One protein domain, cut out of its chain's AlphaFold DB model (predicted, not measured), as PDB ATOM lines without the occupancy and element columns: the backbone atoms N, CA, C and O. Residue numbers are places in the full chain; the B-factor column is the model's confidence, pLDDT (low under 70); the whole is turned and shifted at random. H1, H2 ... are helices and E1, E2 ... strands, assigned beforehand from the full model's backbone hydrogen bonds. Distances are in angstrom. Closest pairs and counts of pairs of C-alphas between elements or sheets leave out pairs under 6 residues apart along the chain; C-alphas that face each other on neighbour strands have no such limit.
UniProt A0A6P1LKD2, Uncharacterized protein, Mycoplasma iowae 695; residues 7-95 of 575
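What this domain is: This is residues 7 to 95 of the 575 residues of an uncharacterized protein of Mycoplasma iowae 695 (UniProt A0A6P1LKD2). A small antiparallel sheet, the meander E1, E2, E3, each strand neighbour to the one before, has helices H1 and H2 near it, and two long loops, residues 36 to 55 and 73 to 87, at one end. The 89 printed residues, under half in named elements, run H1, H2, E1, E2, E3 and are mixed. The whole is only just compact, close to loose, radius of gyration of the C-alphas 14.2 A, spans 41 by 28 by 17 A.

Where its parts are: H1, residues 7 to 21, begins at C-alpha 7 (-11.412, 5.501, 21.685) and measures 21.0 A; H2 is 29 to 35. E1 is 56 to 60, E2 66 to 72, 19.7 A, and E3 88 to 94, 20.2 A, ending at (5.480, -2.253, 32.201).

How they stand to each other: H1 touches H2 with residues 11 to 15 alone, C-alphas of Lys 11 and Asn 35 closest at 4.9 A, at a steep tilt of 50 degrees, opposite ways. H1, only just on the sheet with 5 pairs of C-alphas within 10 A, and H2 only graze it. In both, every O i to N i+4 pair is within hydrogen-bond range. Hairpins E1-E2 and E2-E3 have N 57 and O 70 at 2.7 A and N 71 and O 89 at 2.8 A.

The domain as a whole: The C-alphas of Asn 45 and Asn 63 are farthest apart, 43.1 A. The printed part has no cut; H2 to E1 and E2 to E3 are long links. Residue 39 is under 70 in pLDDT.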
ATOM      1  N   GLU A   7     -11.426   6.834  21.064       77.38
ATOM      2  CA  GLU A   7     -11.412   5.501  21.685       77.38
ATOM      3  C   GLU A   7      -9.998   5.031  22.083       77.38
ATOM      4  O   GLU A   7      -9.803   4.524  23.191       77.38
ATOM      5  N   ASN A   8      -8.995   5.216  21.210       76.94
ATOM      6  CA  ASN A   8      -7.597   4.893  21.524       76.94
ATOM      7  C   ASN A   8      -7.087   5.734  22.703       76.94
ATOM      8  O   ASN A   8      -6.375   5.213  23.562       76.94
ATOM      9  N   HIS A   9      -7.476   7.012  22.768       81.62
ATOM     10  CA  HIS A   9      -7.115   7.900  23.869       81.62
ATOM     11  C   HIS A   9      -7.731   7.431  25.195       81.62
ATOM     12  O   HIS A   9      -7.000   7.196  26.158       81.62
ATOM     13  N   THR A  10      -9.049   7.183  25.228       85.12
ATOM     14  CA  THR A  10      -9.757   6.676  26.417       85.12
ATOM     15  C   THR A  10      -9.158   5.361  26.924       85.12
ATOM     16  O   THR A  10      -8.924   5.202  28.124       85.12
ATOM     17  N   LYS A  11      -8.842   4.425  26.021       85.81
ATOM     18  CA  LYS A  11      -8.206   3.148  26.377       85.81
ATOM     19  C   LYS A  11      -6.787   3.337  26.921       85.81
ATOM     20  O   LYS A  11      -6.427   2.715  27.920       85.81
ATOM     21  N   PHE A  12      -5.996   4.247  26.352       86.12
ATOM     22  CA  PHE A  12      -4.664   4.573  26.873       86.12
ATOM     23  C   PHE A  12      -4.713   5.217  28.270       86.12
ATOM     24  O   PHE A  12      -3.915   4.861  29.142       86.12
ATOM     25  N   GLU A  13      -5.667   6.117  28.527       88.94
ATOM     26  CA  GLU A  13      -5.900   6.671  29.865       88.94
ATOM     27  C   GLU A  13      -6.318   5.591  30.870       88.94
ATOM     28  O   GLU A  13      -5.758   5.533  31.968       88.94
ATOM     29  N   ALA A  14      -7.220   4.684  30.483       90.38
ATOM     30  CA  ALA A  14      -7.636   3.563  31.320       90.38
ATOM     31  C   ALA A  14      -6.459   2.631  31.666       90.38
ATOM     32  O   ALA A  14      -6.252   2.323  32.841       90.38
ATOM     33  N   ILE A  15      -5.615   2.265  30.690       90.81
ATOM     34  CA  ILE A  15      -4.371   1.507  30.928       90.81
ATOM     35  C   ILE A  15      -3.454   2.249  31.913       90.81
ATOM     36  O   ILE A  15      -2.913   1.640  32.837       90.81
ATOM     37  N   ASN A  16      -3.274   3.563  31.751       90.81
ATOM     38  CA  ASN A  16      -2.430   4.356  32.649       90.81
ATOM     39  C   ASN A  16      -3.023   4.485  34.060       90.81
ATOM     40  O   ASN A  16      -2.271   4.554  35.033       90.81
ATOM     41  N   ASN A  17      -4.350   4.487  34.196       91.31
ATOM     42  CA  ASN A  17      -5.017   4.446  35.492       91.31
ATOM     43  C   ASN A  17      -4.857   3.071  36.162       91.31
ATOM     44  O   ASN A  17      -4.498   3.005  37.338       91.31
ATOM     45  N   LEU A  18      -5.015   1.973  35.411       92.69
ATOM     46  CA  LEU A  18      -4.746   0.612  35.893       92.69
ATOM     47  C   LEU A  18      -3.298   0.481  36.384       92.69
ATOM     48  O   LEU A  18      -3.075   0.009  37.492       92.69
ATOM     49  N   LYS A  19      -2.317   0.998  35.635       92.69
ATOM     50  CA  LYS A  19      -0.901   1.033  36.050       92.69
ATOM     51  C   LYS A  19      -0.650   1.767  37.373       92.69
ATOM     52  O   LYS A  19       0.191   1.340  38.158       92.69
ATOM     53  N   LYS A  20      -1.390   2.848  37.640       88.81
ATOM     54  CA  LYS A  20      -1.287   3.641  38.882       88.81
ATOM     55  C   LYS A  20      -2.010   3.021  40.084       88.81
ATOM     56  O   LYS A  20      -1.721   3.413  41.210       88.81
ATOM     57  N   THR A  21      -2.969   2.123  39.855       87.69
ATOM     58  CA  THR A  21      -3.907   1.631  40.886       87.69
ATOM     59  C   THR A  21      -3.840   0.124  41.136       87.69
ATOM     60  O   THR A  21      -4.314  -0.336  42.173       87.69
ATOM     61  N   LYS A  22      -3.243  -0.642  40.216       90.56
ATOM     62  CA  LYS A  22      -3.093  -2.099  40.267       90.56
ATOM     63  C   LYS A  22      -1.631  -2.515  40.073       90.56
ATOM     64  O   LYS A  22      -0.855  -1.866  39.368       90.56
ATOM     65  N   ARG A  23      -1.279  -3.657  40.658       90.19
ATOM     66  CA  ARG A  23      -0.120  -4.480  40.267       90.19
ATOM     67  C   ARG A  23      -0.439  -5.264  38.997       90.19
ATOM     68  O   ARG A  23      -1.616  -5.479  38.702       90.19
ATOM     69  N   ALA A  24       0.572  -5.752  38.278       91.88
ATOM     70  CA  ALA A  24       0.347  -6.565  37.082       91.88
ATOM     71  C   ALA A  24      -0.526  -7.805  37.372       91.88
ATOM     72  O   ALA A  24      -1.438  -8.100  36.603       91.88
ATOM     73  N   SER A  25      -0.328  -8.468  38.519       90.00
ATOM     74  CA  SER A  25      -1.098  -9.653  38.947       90.00
ATOM     75  C   SER A  25      -2.579  -9.391  39.222       90.00
ATOM     76  O   SER A  25      -3.378 -10.324  39.267       90.00
ATOM     77  N   GLN A  26      -2.959  -8.125  39.406       91.38
ATOM     78  CA  GLN A  26      -4.331  -7.700  39.688       91.38
ATOM     79  C   GLN A  26      -5.094  -7.292  38.417       91.38
ATOM     80  O   GLN A  26      -6.281  -6.964  38.491       91.38
ATOM     81  N   VAL A  27      -4.433  -7.283  37.254       93.50
ATOM     82  CA  VAL A  27      -5.081  -7.042  35.960       93.50
ATOM     83  C   VAL A  27      -5.776  -8.324  35.512       93.50
ATOM     84  O   VAL A  27      -5.158  -9.375  35.368       93.50
ATOM     85  N   THR A  28      -7.083  -8.238  35.304       94.44
ATOM     86  CA  THR A  28      -7.921  -9.358  34.875       94.44
ATOM     87  C   THR A  28      -7.940  -9.492  33.353       94.44
ATOM     88  O   THR A  28      -7.557  -8.585  32.617       94.44
ATOM     89  N   LYS A  29      -8.432 -10.626  32.848       94.88
ATOM     90  CA  LYS A  29      -8.645 -10.808  31.405       94.88
ATOM     91  C   LYS A  29      -9.725  -9.864  30.859       94.88
ATOM     92  O   LYS A  29      -9.546  -9.316  29.777       94.88
ATOM     93  N   GLN A  30     -10.749  -9.573  31.662       92.38
ATOM     94  CA  GLN A  30     -11.753  -8.557  31.361       92.38
ATOM     95  C   GLN A  30     -11.125  -7.154  31.244       92.38
ATOM     96  O   GLN A  30     -11.381  -6.465  30.262       92.38
ATOM     97  N   ASP A  31     -10.209  -6.769  32.152       93.38
ATOM     98  CA  ASP A  31      -9.452  -5.509  32.018       93.38
ATOM     99  C   ASP A  31      -8.715  -5.434  30.662       93.38
ATOM    100  O   ASP A  31      -8.658  -4.356  30.071       93.38
ATOM    101  N   ILE A  32      -8.175  -6.557  30.157       92.62
ATOM    102  CA  ILE A  32      -7.533  -6.639  28.832       92.62
ATOM    103  C   ILE A  32      -8.539  -6.458  27.693       92.62
ATOM    104  O   ILE A  32      -8.274  -5.663  26.789       92.62
ATOM    105  N   ILE A  33      -9.672  -7.164  27.727       90.00
ATOM    106  CA  ILE A  33     -10.721  -7.063  26.700       90.00
ATOM    107  C   ILE A  33     -11.219  -5.619  26.587       90.00
ATOM    108  O   ILE A  33     -11.268  -5.075  25.484       90.00
ATOM    109  N   ASP A  34     -11.520  -4.990  27.723       87.81
ATOM    110  CA  ASP A  34     -12.139  -3.665  27.756       87.81
ATOM    111  C   ASP A  34     -11.157  -2.542  27.400       87.81
ATOM    112  O   ASP A  34     -11.535  -1.588  26.719       87.81
ATOM    113  N   ASN A  35      -9.889  -2.640  27.830       89.00
ATOM    114  CA  ASN A  35      -8.964  -1.498  27.802       89.00
ATOM    115  C   ASN A  35      -7.743  -1.667  26.881       89.00
ATOM    116  O   ASN A  35      -7.103  -0.669  26.572       89.00
ATOM    117  N   PHE A  36      -7.385  -2.880  26.440       86.25
ATOM    118  CA  PHE A  36      -6.109  -3.136  25.739       86.25
ATOM    119  C   PHE A  36      -6.270  -3.584  24.275       86.25
ATOM    120  O   PHE A  36      -5.272  -3.701  23.563       86.25
ATOM    121  N   ILE A  37      -7.499  -3.818  23.803       82.12
ATOM    122  CA  ILE A  37      -7.798  -4.254  22.429       82.12
ATOM    123  C   ILE A  37      -8.561  -3.142  21.697       82.12
ATOM    124  O   ILE A  37      -9.591  -2.674  22.182       82.12
ATOM    125  N   VAL A  38      -8.072  -2.714  20.525       72.25
ATOM    126  CA  VAL A  38      -8.658  -1.595  19.742       72.25
ATOM    127  C   VAL A  38      -8.783  -1.911  18.245       72.25
ATOM    128  O   VAL A  38      -8.611  -1.054  17.383       72.25
ATOM    129  N   THR A  39      -9.021  -3.180  17.908       66.94
ATOM    130  CA  THR A  39      -9.108  -3.642  16.515       66.94
ATOM    131  C   THR A  39     -10.391  -4.419  16.262       66.94
ATOM    132  O   THR A  39     -10.608  -5.453  16.894       66.94
ATOM    133  N   ASP A  40     -11.168  -3.988  15.267       72.69
ATOM    134  CA  ASP A  40     -12.229  -4.795  14.663       72.69
ATOM    135  C   ASP A  40     -11.623  -6.008  13.949       72.69
ATOM    136  O   ASP A  40     -11.088  -5.922  12.841       72.69
ATOM    137  N   ILE A  41     -11.708  -7.168  14.594       79.69
ATOM    138  CA  ILE A  41     -11.324  -8.448  14.003       79.69
ATOM    139  C   ILE A  41     -12.551  -9.011  13.277       79.69
ATOM    140  O   ILE A  41     -13.651  -9.011  13.824       79.69
ATOM    141  N   LYS A  42     -12.378  -9.507  12.047       85.62
ATOM    142  CA  LYS A  42     -13.444 -10.172  11.281       85.62
ATOM    143  C   LYS A  42     -13.296 -11.687  11.324       85.62
ATOM    144  O   LYS A  42     -12.198 -12.208  11.137       85.62
ATOM    145  N   ASP A  43     -14.404 -12.384  11.551       88.00
ATOM    146  CA  ASP A  43     -14.470 -13.841  11.463       88.00
ATOM    147  C   ASP A  43     -14.601 -14.318   9.997       88.00
ATOM    148  O   ASP A  43     -14.709 -13.527   9.055       88.00
ATOM    149  N   LYS A  44     -14.619 -15.637   9.783       88.88
ATOM    150  CA  LYS A  44     -14.788 -16.258   8.454       88.88
ATOM    151  C   LYS A  44     -16.131 -15.966   7.765       88.88
ATOM    152  O   LYS A  44     -16.264 -16.269   6.584       88.88
ATOM    153  N   ASN A  45     -17.101 -15.408   8.485       90.44
ATOM    154  CA  ASN A  45     -18.424 -15.022   7.997       90.44
ATOM    155  C   ASN A  45     -18.544 -13.494   7.799       90.44
ATOM    156  O   ASN A  45     -19.635 -13.004   7.511       90.44
ATOM    157  N   ASN A  46     -17.443 -12.741   7.949       84.94
ATOM    158  CA  ASN A  46     -17.381 -11.271   7.930       84.94
ATOM    159  C   ASN A  46     -18.118 -10.571   9.103       84.94
ATOM    160  O   ASN A  46     -18.338  -9.353   9.081       84.94
ATOM    161  N   ALA A  47     -18.462 -11.318  10.156       88.38
ATOM    162  CA  ALA A  47     -18.985 -10.779  11.407       88.38
ATOM    163  C   ALA A  47     -17.848 -10.239  12.296       88.38
ATOM    164  O   ALA A  47     -16.683 -10.608  12.127       88.38
ATOM    165  N   ASN A  48     -18.175  -9.359  13.246       86.56
ATOM    166  CA  ASN A  48     -17.203  -8.880  14.231       86.56
ATOM    167  C   ASN A  48     -16.856 -10.004  15.218       86.56
ATOM    168  O   ASN A  48     -17.742 -10.646  15.780       86.56
ATOM    169  N   TYR A  49     -15.561 -10.217  15.434       87.06
ATOM    170  CA  TYR A  49     -15.031 -11.205  16.357       87.06
ATOM    171  C   TYR A  49     -14.649 -10.561  17.690       87.06
ATOM    172  O   TYR A  49     -13.713  -9.765  17.759       87.06
ATOM    173  N   THR A  50     -15.335 -10.949  18.761       87.31
ATOM    174  CA  THR A  50     -14.967 -10.576  20.131       87.31
ATOM    175  C   THR A  50     -13.999 -11.605  20.708       87.31
ATOM    176  O   THR A  50     -14.326 -12.793  20.777       87.31
ATOM    177  N   VAL A  51     -12.822 -11.143  21.139       88.50
ATOM    178  CA  VAL A  51     -11.824 -11.961  21.846       88.50
ATOM    179  C   VAL A  51     -12.407 -12.470  23.162       88.50
ATOM    180  O   VAL A  51     -13.063 -11.721  23.883       88.50
ATOM    181  N   LYS A  52     -12.173 -13.745  23.478       88.88
ATOM    182  CA  LYS A  52     -12.725 -14.398  24.675       88.88
ATOM    183  C   LYS A  52     -11.673 -14.549  25.770       88.88
ATOM    184  O   LYS A  52     -10.510 -14.815  25.485       88.88
ATOM    185  N   ASP A  53     -12.098 -14.552  27.031       90.12
ATOM    186  CA  ASP A  53     -11.236 -14.850  28.190       90.12
ATOM    187  C   ASP A  53     -10.459 -16.176  28.071       90.12
ATOM    188  O   ASP A  53      -9.352 -16.311  28.595       90.12
ATOM    189  N   SER A  54     -11.006 -17.177  27.376       92.25
ATOM    190  CA  SER A  54     -10.317 -18.450  27.117       92.25
ATOM    191  C   SER A  54      -9.129 -18.329  26.152       92.25
ATOM    192  O   SER A  54      -8.326 -19.250  26.066       92.25
ATOM    193  N   GLU A  55      -9.031 -17.227  25.411       92.38
ATOM    194  CA  GLU A  55      -8.001 -16.963  24.398       92.38
ATOM    195  C   GLU A  55      -6.866 -16.084  24.942       92.38
ATOM    196  O   GLU A  55      -5.817 -15.976  24.309       92.38
ATOM    197  N   ILE A  56      -7.053 -15.484  26.123       94.31
ATOM    198  CA  ILE A  56      -6.090 -14.593  26.776       94.31
ATOM    199  C   ILE A  56      -5.307 -15.367  27.845       94.31
ATOM    200  O   ILE A  56      -5.881 -15.991  28.739       94.31
ATOM    201  N   THR A  57      -3.983 -15.286  27.790       96.06
ATOM    202  CA  THR A  57      -3.040 -15.746  28.816       96.06
ATOM    203  C   THR A  57      -2.334 -14.535  29.409       96.06
ATOM    204  O   THR A  57      -1.833 -13.691  28.668       96.06
ATOM    205  N   LEU A  58      -2.283 -14.463  30.738       95.81
ATOM    206  CA  LEU A  58      -1.596 -13.409  31.483       95.81
ATOM    207  C   LEU A  58      -0.457 -14.032  32.287       95.81
ATOM    208  O   LEU A  58      -0.648 -15.070  32.918       95.81
ATOM    209  N   THR A  59       0.713 -13.401  32.265       96.06
ATOM    210  CA  THR A  59       1.854 -13.732  33.136       96.06
ATOM    211  C   THR A  59       2.509 -12.438  33.607       96.06
ATOM    212  O   THR A  59       2.433 -11.429  32.904       96.06
ATOM    213  N   THR A  60       3.129 -12.433  34.784       93.88
ATOM    214  CA  THR A  60       3.744 -11.230  35.370       93.88
ATOM    215  C   THR A  60       5.243 -11.411  35.585       93.88
ATOM    216  O   THR A  60       5.750 -12.529  35.516       93.88
ATOM    217  N   SER A  61       5.974 -10.307  35.772       90.44
ATOM    218  CA  SER A  61       7.333 -10.360  36.328       90.44
ATOM    219  C   SER A  61       7.291 -10.688  37.823       90.44
ATOM    220  O   SER A  61       6.295 -10.397  38.480       90.44
ATOM    221  N   ASP A  62       8.380 -11.227  38.378       82.44
ATOM    222  CA  ASP A  62       8.446 -11.659  39.790       82.44
ATOM    223  C   ASP A  62       8.138 -10.530  40.796       82.44
ATOM    224  O   ASP A  62       7.600 -10.771  41.876       82.44
ATOM    225  N   ASN A  63       8.432  -9.283  40.414       85.25
ATOM    226  CA  ASN A  63       8.122  -8.073  41.177       85.25
ATOM    227  C   ASN A  63       6.780  -7.412  40.803       85.25
ATOM    228  O   ASN A  63       6.516  -6.290  41.224       85.25
ATOM    229  N   ASP A  64       5.938  -8.058  39.992       89.31
ATOM    230  CA  ASP A  64       4.609  -7.582  39.578       89.31
ATOM    231  C   ASP A  64       4.560  -6.220  38.840       89.31
ATOM    232  O   ASP A  64       3.483  -5.673  38.586       89.31
ATOM    233  N   TYR A  65       5.712  -5.687  38.424       92.31
ATOM    234  CA  TYR A  65       5.829  -4.425  37.685       92.31
ATOM    235  C   TYR A  65       5.400  -4.524  36.208       92.31
ATOM    236  O   TYR A  65       4.999  -3.526  35.594       92.31
ATOM    237  N   THR A  66       5.511  -5.720  35.619       95.19
ATOM    238  CA  THR A  66       5.254  -5.976  34.195       95.19
ATOM    239  C   THR A  66       4.179  -7.036  34.011       95.19
ATOM    240  O   THR A  66       4.268  -8.119  34.583       95.19
ATOM    241  N   LEU A  67       3.201  -6.740  33.155       95.94
ATOM    242  CA  LEU A  67       2.197  -7.681  32.670       95.94
ATOM    243  C   LEU A  67       2.531  -8.105  31.239       95.94
ATOM    244  O   LEU A  67       2.611  -7.265  30.344       95.94
ATOM    245  N   ASN A  68       2.661  -9.403  31.003       95.62
ATOM    246  CA  ASN A  68       2.766  -9.987  29.673       95.62
ATOM    247  C   ASN A  68       1.399 -10.549  29.275       95.62
ATOM    248  O   ASN A  68       0.904 -11.501  29.886       95.62
ATOM    249  N   VAL A  69       0.799  -9.956  28.244       94.62
ATOM    250  CA  VAL A  69      -0.483 -10.373  27.674       94.62
ATOM    251  C   VAL A  69      -0.204 -11.183  26.416       94.62
ATOM    252  O   VAL A  69       0.471 -10.697  25.514       94.62
ATOM    253  N   SER A  70      -0.753 -12.392  26.330       94.25
ATOM    254  CA  SER A  70      -0.723 -13.222  25.125       94.25
ATOM    255  C   SER A  70      -2.143 -13.608  24.728       94.25
ATOM    256  O   SER A  70      -2.885 -14.154  25.539       94.25
ATOM    257  N   ILE A  71      -2.538 -13.311  23.493       92.25
ATOM    258  CA  ILE A  71      -3.864 -13.599  22.941       92.25
ATOM    259  C   ILE A  71      -3.694 -14.595  21.797       92.25
ATOM    260  O   ILE A  71      -3.036 -14.280  20.806       92.25
ATOM    261  N   LYS A  72      -4.299 -15.780  21.909       92.88
ATOM    262  CA  LYS A  72      -4.320 -16.797  20.851       92.88
ATOM    263  C   LYS A  72      -5.756 -17.076  20.417       92.88
ATOM    264  O   LYS A  72      -6.474 -17.835  21.061       92.88
ATOM    265  N   LEU A  73      -6.148 -16.471  19.299       91.06
ATOM    266  CA  LEU A  73      -7.491 -16.580  18.740       91.06
ATOM    267  C   LEU A  73      -7.755 -17.996  18.209       91.06
ATOM    268  O   LEU A  73      -6.896 -18.625  17.583       91.06
ATOM    269  N   ASN A  74      -8.969 -18.497  18.412       88.94
ATOM    270  CA  ASN A  74      -9.366 -19.821  17.961       88.94
ATOM    271  C   ASN A  74      -9.509 -19.862  16.431       88.94
ATOM    272  O   ASN A  74     -10.471 -19.352  15.850       88.94
ATOM    273  N   LYS A  75      -8.556 -20.553  15.794       88.56
ATOM    274  CA  LYS A  75      -8.424 -20.736  14.342       88.56
ATOM    275  C   LYS A  75      -9.697 -21.206  13.633       88.56
ATOM    276  O   LYS A  75      -9.910 -20.830  12.485       88.56
ATOM    277  N   ASN A  76     -10.578 -21.948  14.305       88.25
ATOM    278  CA  ASN A  76     -11.828 -22.445  13.714       88.25
ATOM    279  C   ASN A  76     -12.827 -21.325  13.353       88.25
ATOM    280  O   ASN A  76     -13.773 -21.567  12.595       88.25
ATOM    281  N   ASN A  77     -12.622 -20.111  13.875       88.62
ATOM    282  CA  ASN A  77     -13.436 -18.930  13.583       88.62
ATOM    283  C   ASN A  77     -12.940 -18.141  12.357       88.62
ATOM    284  O   ASN A  77     -13.638 -17.241  11.903       88.62
ATOM    285  N   PHE A  78     -11.777 -18.483  11.796       89.81
ATOM    286  CA  PHE A  78     -11.107 -17.720  10.740       89.81
ATOM    287  C   PHE A  78     -10.996 -18.512   9.424       89.81
ATOM    288  O   PHE A  78     -11.095 -19.743   9.441       89.81
ATOM    289  N   PRO A  79     -10.818 -17.837   8.269       86.75
ATOM    290  CA  PRO A  79     -10.610 -18.504   6.986       86.75
ATOM    291  C   PRO A  79      -9.446 -19.506   6.987       86.75
ATOM    292  O   PRO A  79      -8.380 -19.274   7.568       86.75
ATOM    293  N   THR A  80      -9.636 -20.621   6.281       82.50
ATOM    294  CA  THR A  80      -8.602 -21.636   6.062       82.50
ATOM    295  C   THR A  80      -7.400 -21.044   5.323       82.50
ATOM    296  O   THR A  80      -7.546 -20.342   4.328       82.50
ATOM    297  N   GLY A  81      -6.193 -21.340   5.815       81.75
ATOM    298  CA  GLY A  81      -4.929 -20.841   5.258       81.75
ATOM    299  C   GLY A  81      -4.261 -19.719   6.063       81.75
ATOM    300  O   GLY A  81      -3.076 -19.466   5.857       81.75
ATOM    301  N   ILE A  82      -4.950 -19.095   7.027       85.25
ATOM    302  CA  ILE A  82      -4.308 -18.126   7.930       85.25
ATOM    303  C   ILE A  82      -3.329 -18.865   8.872       85.25
ATOM    304  O   ILE A  82      -3.724 -19.841   9.526       85.25
ATOM    305  N   PRO A  83      -2.051 -18.442   8.957       85.06
ATOM    306  CA  PRO A  83      -1.068 -19.067   9.837       85.06
ATOM    307  C   PRO A  83      -1.280 -18.650  11.299       85.06
ATOM    308  O   PRO A  83      -1.657 -17.516  11.586       85.06
ATOM    309  N   ASP A  84      -0.969 -19.546  12.238       82.94
ATOM    310  CA  ASP A  84      -1.167 -19.336  13.683       82.94
ATOM    311  C   ASP A  84      -0.444 -18.086  14.218       82.94
ATOM    312  O   ASP A  84      -0.926 -17.447  15.150       82.94
ATOM    313  N   SER A  85       0.668 -17.687  13.591       84.81
ATOM    314  CA  SER A  85       1.423 -16.462  13.895       84.81
ATOM    315  C   SER A  85       0.699 -15.156  13.537       84.81
ATOM    316  O   SER A  85       1.143 -14.088  13.940       84.81
ATOM    317  N   LYS A  86      -0.411 -15.216  12.789       85.06
ATOM    318  CA  LYS A  86      -1.328 -14.086  12.541       85.06
ATOM    319  C   LYS A  86      -2.562 -14.107  13.449       85.06
ATOM    320  O   LYS A  86      -3.328 -13.152  13.437       85.06
ATOM    321  N   LEU A  87      -2.737 -15.178  14.225       87.81
ATOM    322  CA  LEU A  87      -3.805 -15.364  15.215       87.81
ATOM    323  C   LEU A  87      -3.267 -15.376  16.656       87.81
ATOM    324  O   LEU A  87      -4.029 -15.597  17.593       87.81
ATOM    325  N   SER A  88      -1.960 -15.161  16.825       90.00
ATOM    326  CA  SER A  88      -1.265 -15.129  18.111       90.00
ATOM    327  C   SER A  88      -0.589 -13.771  18.274       90.00
ATOM    328  O   SER A  88       0.262 -13.404  17.466       90.00
ATOM    329  N   PHE A  89      -0.957 -13.042  19.319       88.81
ATOM    330  CA  PHE A  89      -0.447 -11.712  19.644       88.81
ATOM    331  C   PHE A  89       0.164 -11.763  21.039       88.81
ATOM    332  O   PHE A  89      -0.426 -12.360  21.932       88.81
ATOM    333  N   SER A  90       1.324 -11.145  21.247       91.12
ATOM    334  CA  SER A  90       1.925 -11.028  22.577       91.12
ATOM    335  C   SER A  90       2.491  -9.630  22.761       91.12
ATOM    336  O   SER A  90       3.158  -9.120  21.859       91.12
ATOM    337  N   GLN A  91       2.206  -9.012  23.904       91.88
ATOM    338  CA  GLN A  91       2.664  -7.673  24.249       91.88
ATOM    339  C   GLN A  91       2.926  -7.569  25.752       91.88
ATOM    340  O   GLN A  91       2.098  -7.956  26.580       91.88
ATOM    341  N   SER A  92       4.076  -6.996  26.099       93.56
ATOM    342  CA  SER A  92       4.442  -6.660  27.475       93.56
ATOM    343  C   SER A  92       4.053  -5.218  27.796       93.56
ATOM    344  O   SER A  92       4.284  -4.308  26.995       93.56
ATOM    345  N   PHE A  93       3.506  -5.004  28.987       92.56
ATOM    346  CA  PHE A  93       3.129  -3.706  29.534       92.56
ATOM    347  C   PHE A  93       3.811  -3.529  30.892       92.56
ATOM    348  O   PHE A  93       3.457  -4.187  31.864       92.56
ATOM    349  N   SER A  94       4.793  -2.635  30.963       93.19
ATOM    350  CA  SER A  94       5.480  -2.253  32.201       93.19
ATOM    351  C   SER A  94       4.898  -0.969  32.802       93.19
ATOM    352  O   SER A  94       4.149  -0.238  32.138       93.19
ATOM    353  N   GLY A  95       5.251  -0.680  34.056       91.31
ATOM    354  CA  GLY A  95       4.817   0.526  34.764       91.31
ATOM    355  C   GLY A  95       3.650   0.320  35.728       91.31
ATOM    356  O   GLY A  95       3.077   1.315  36.160       91.31
TER     357      GLY A  95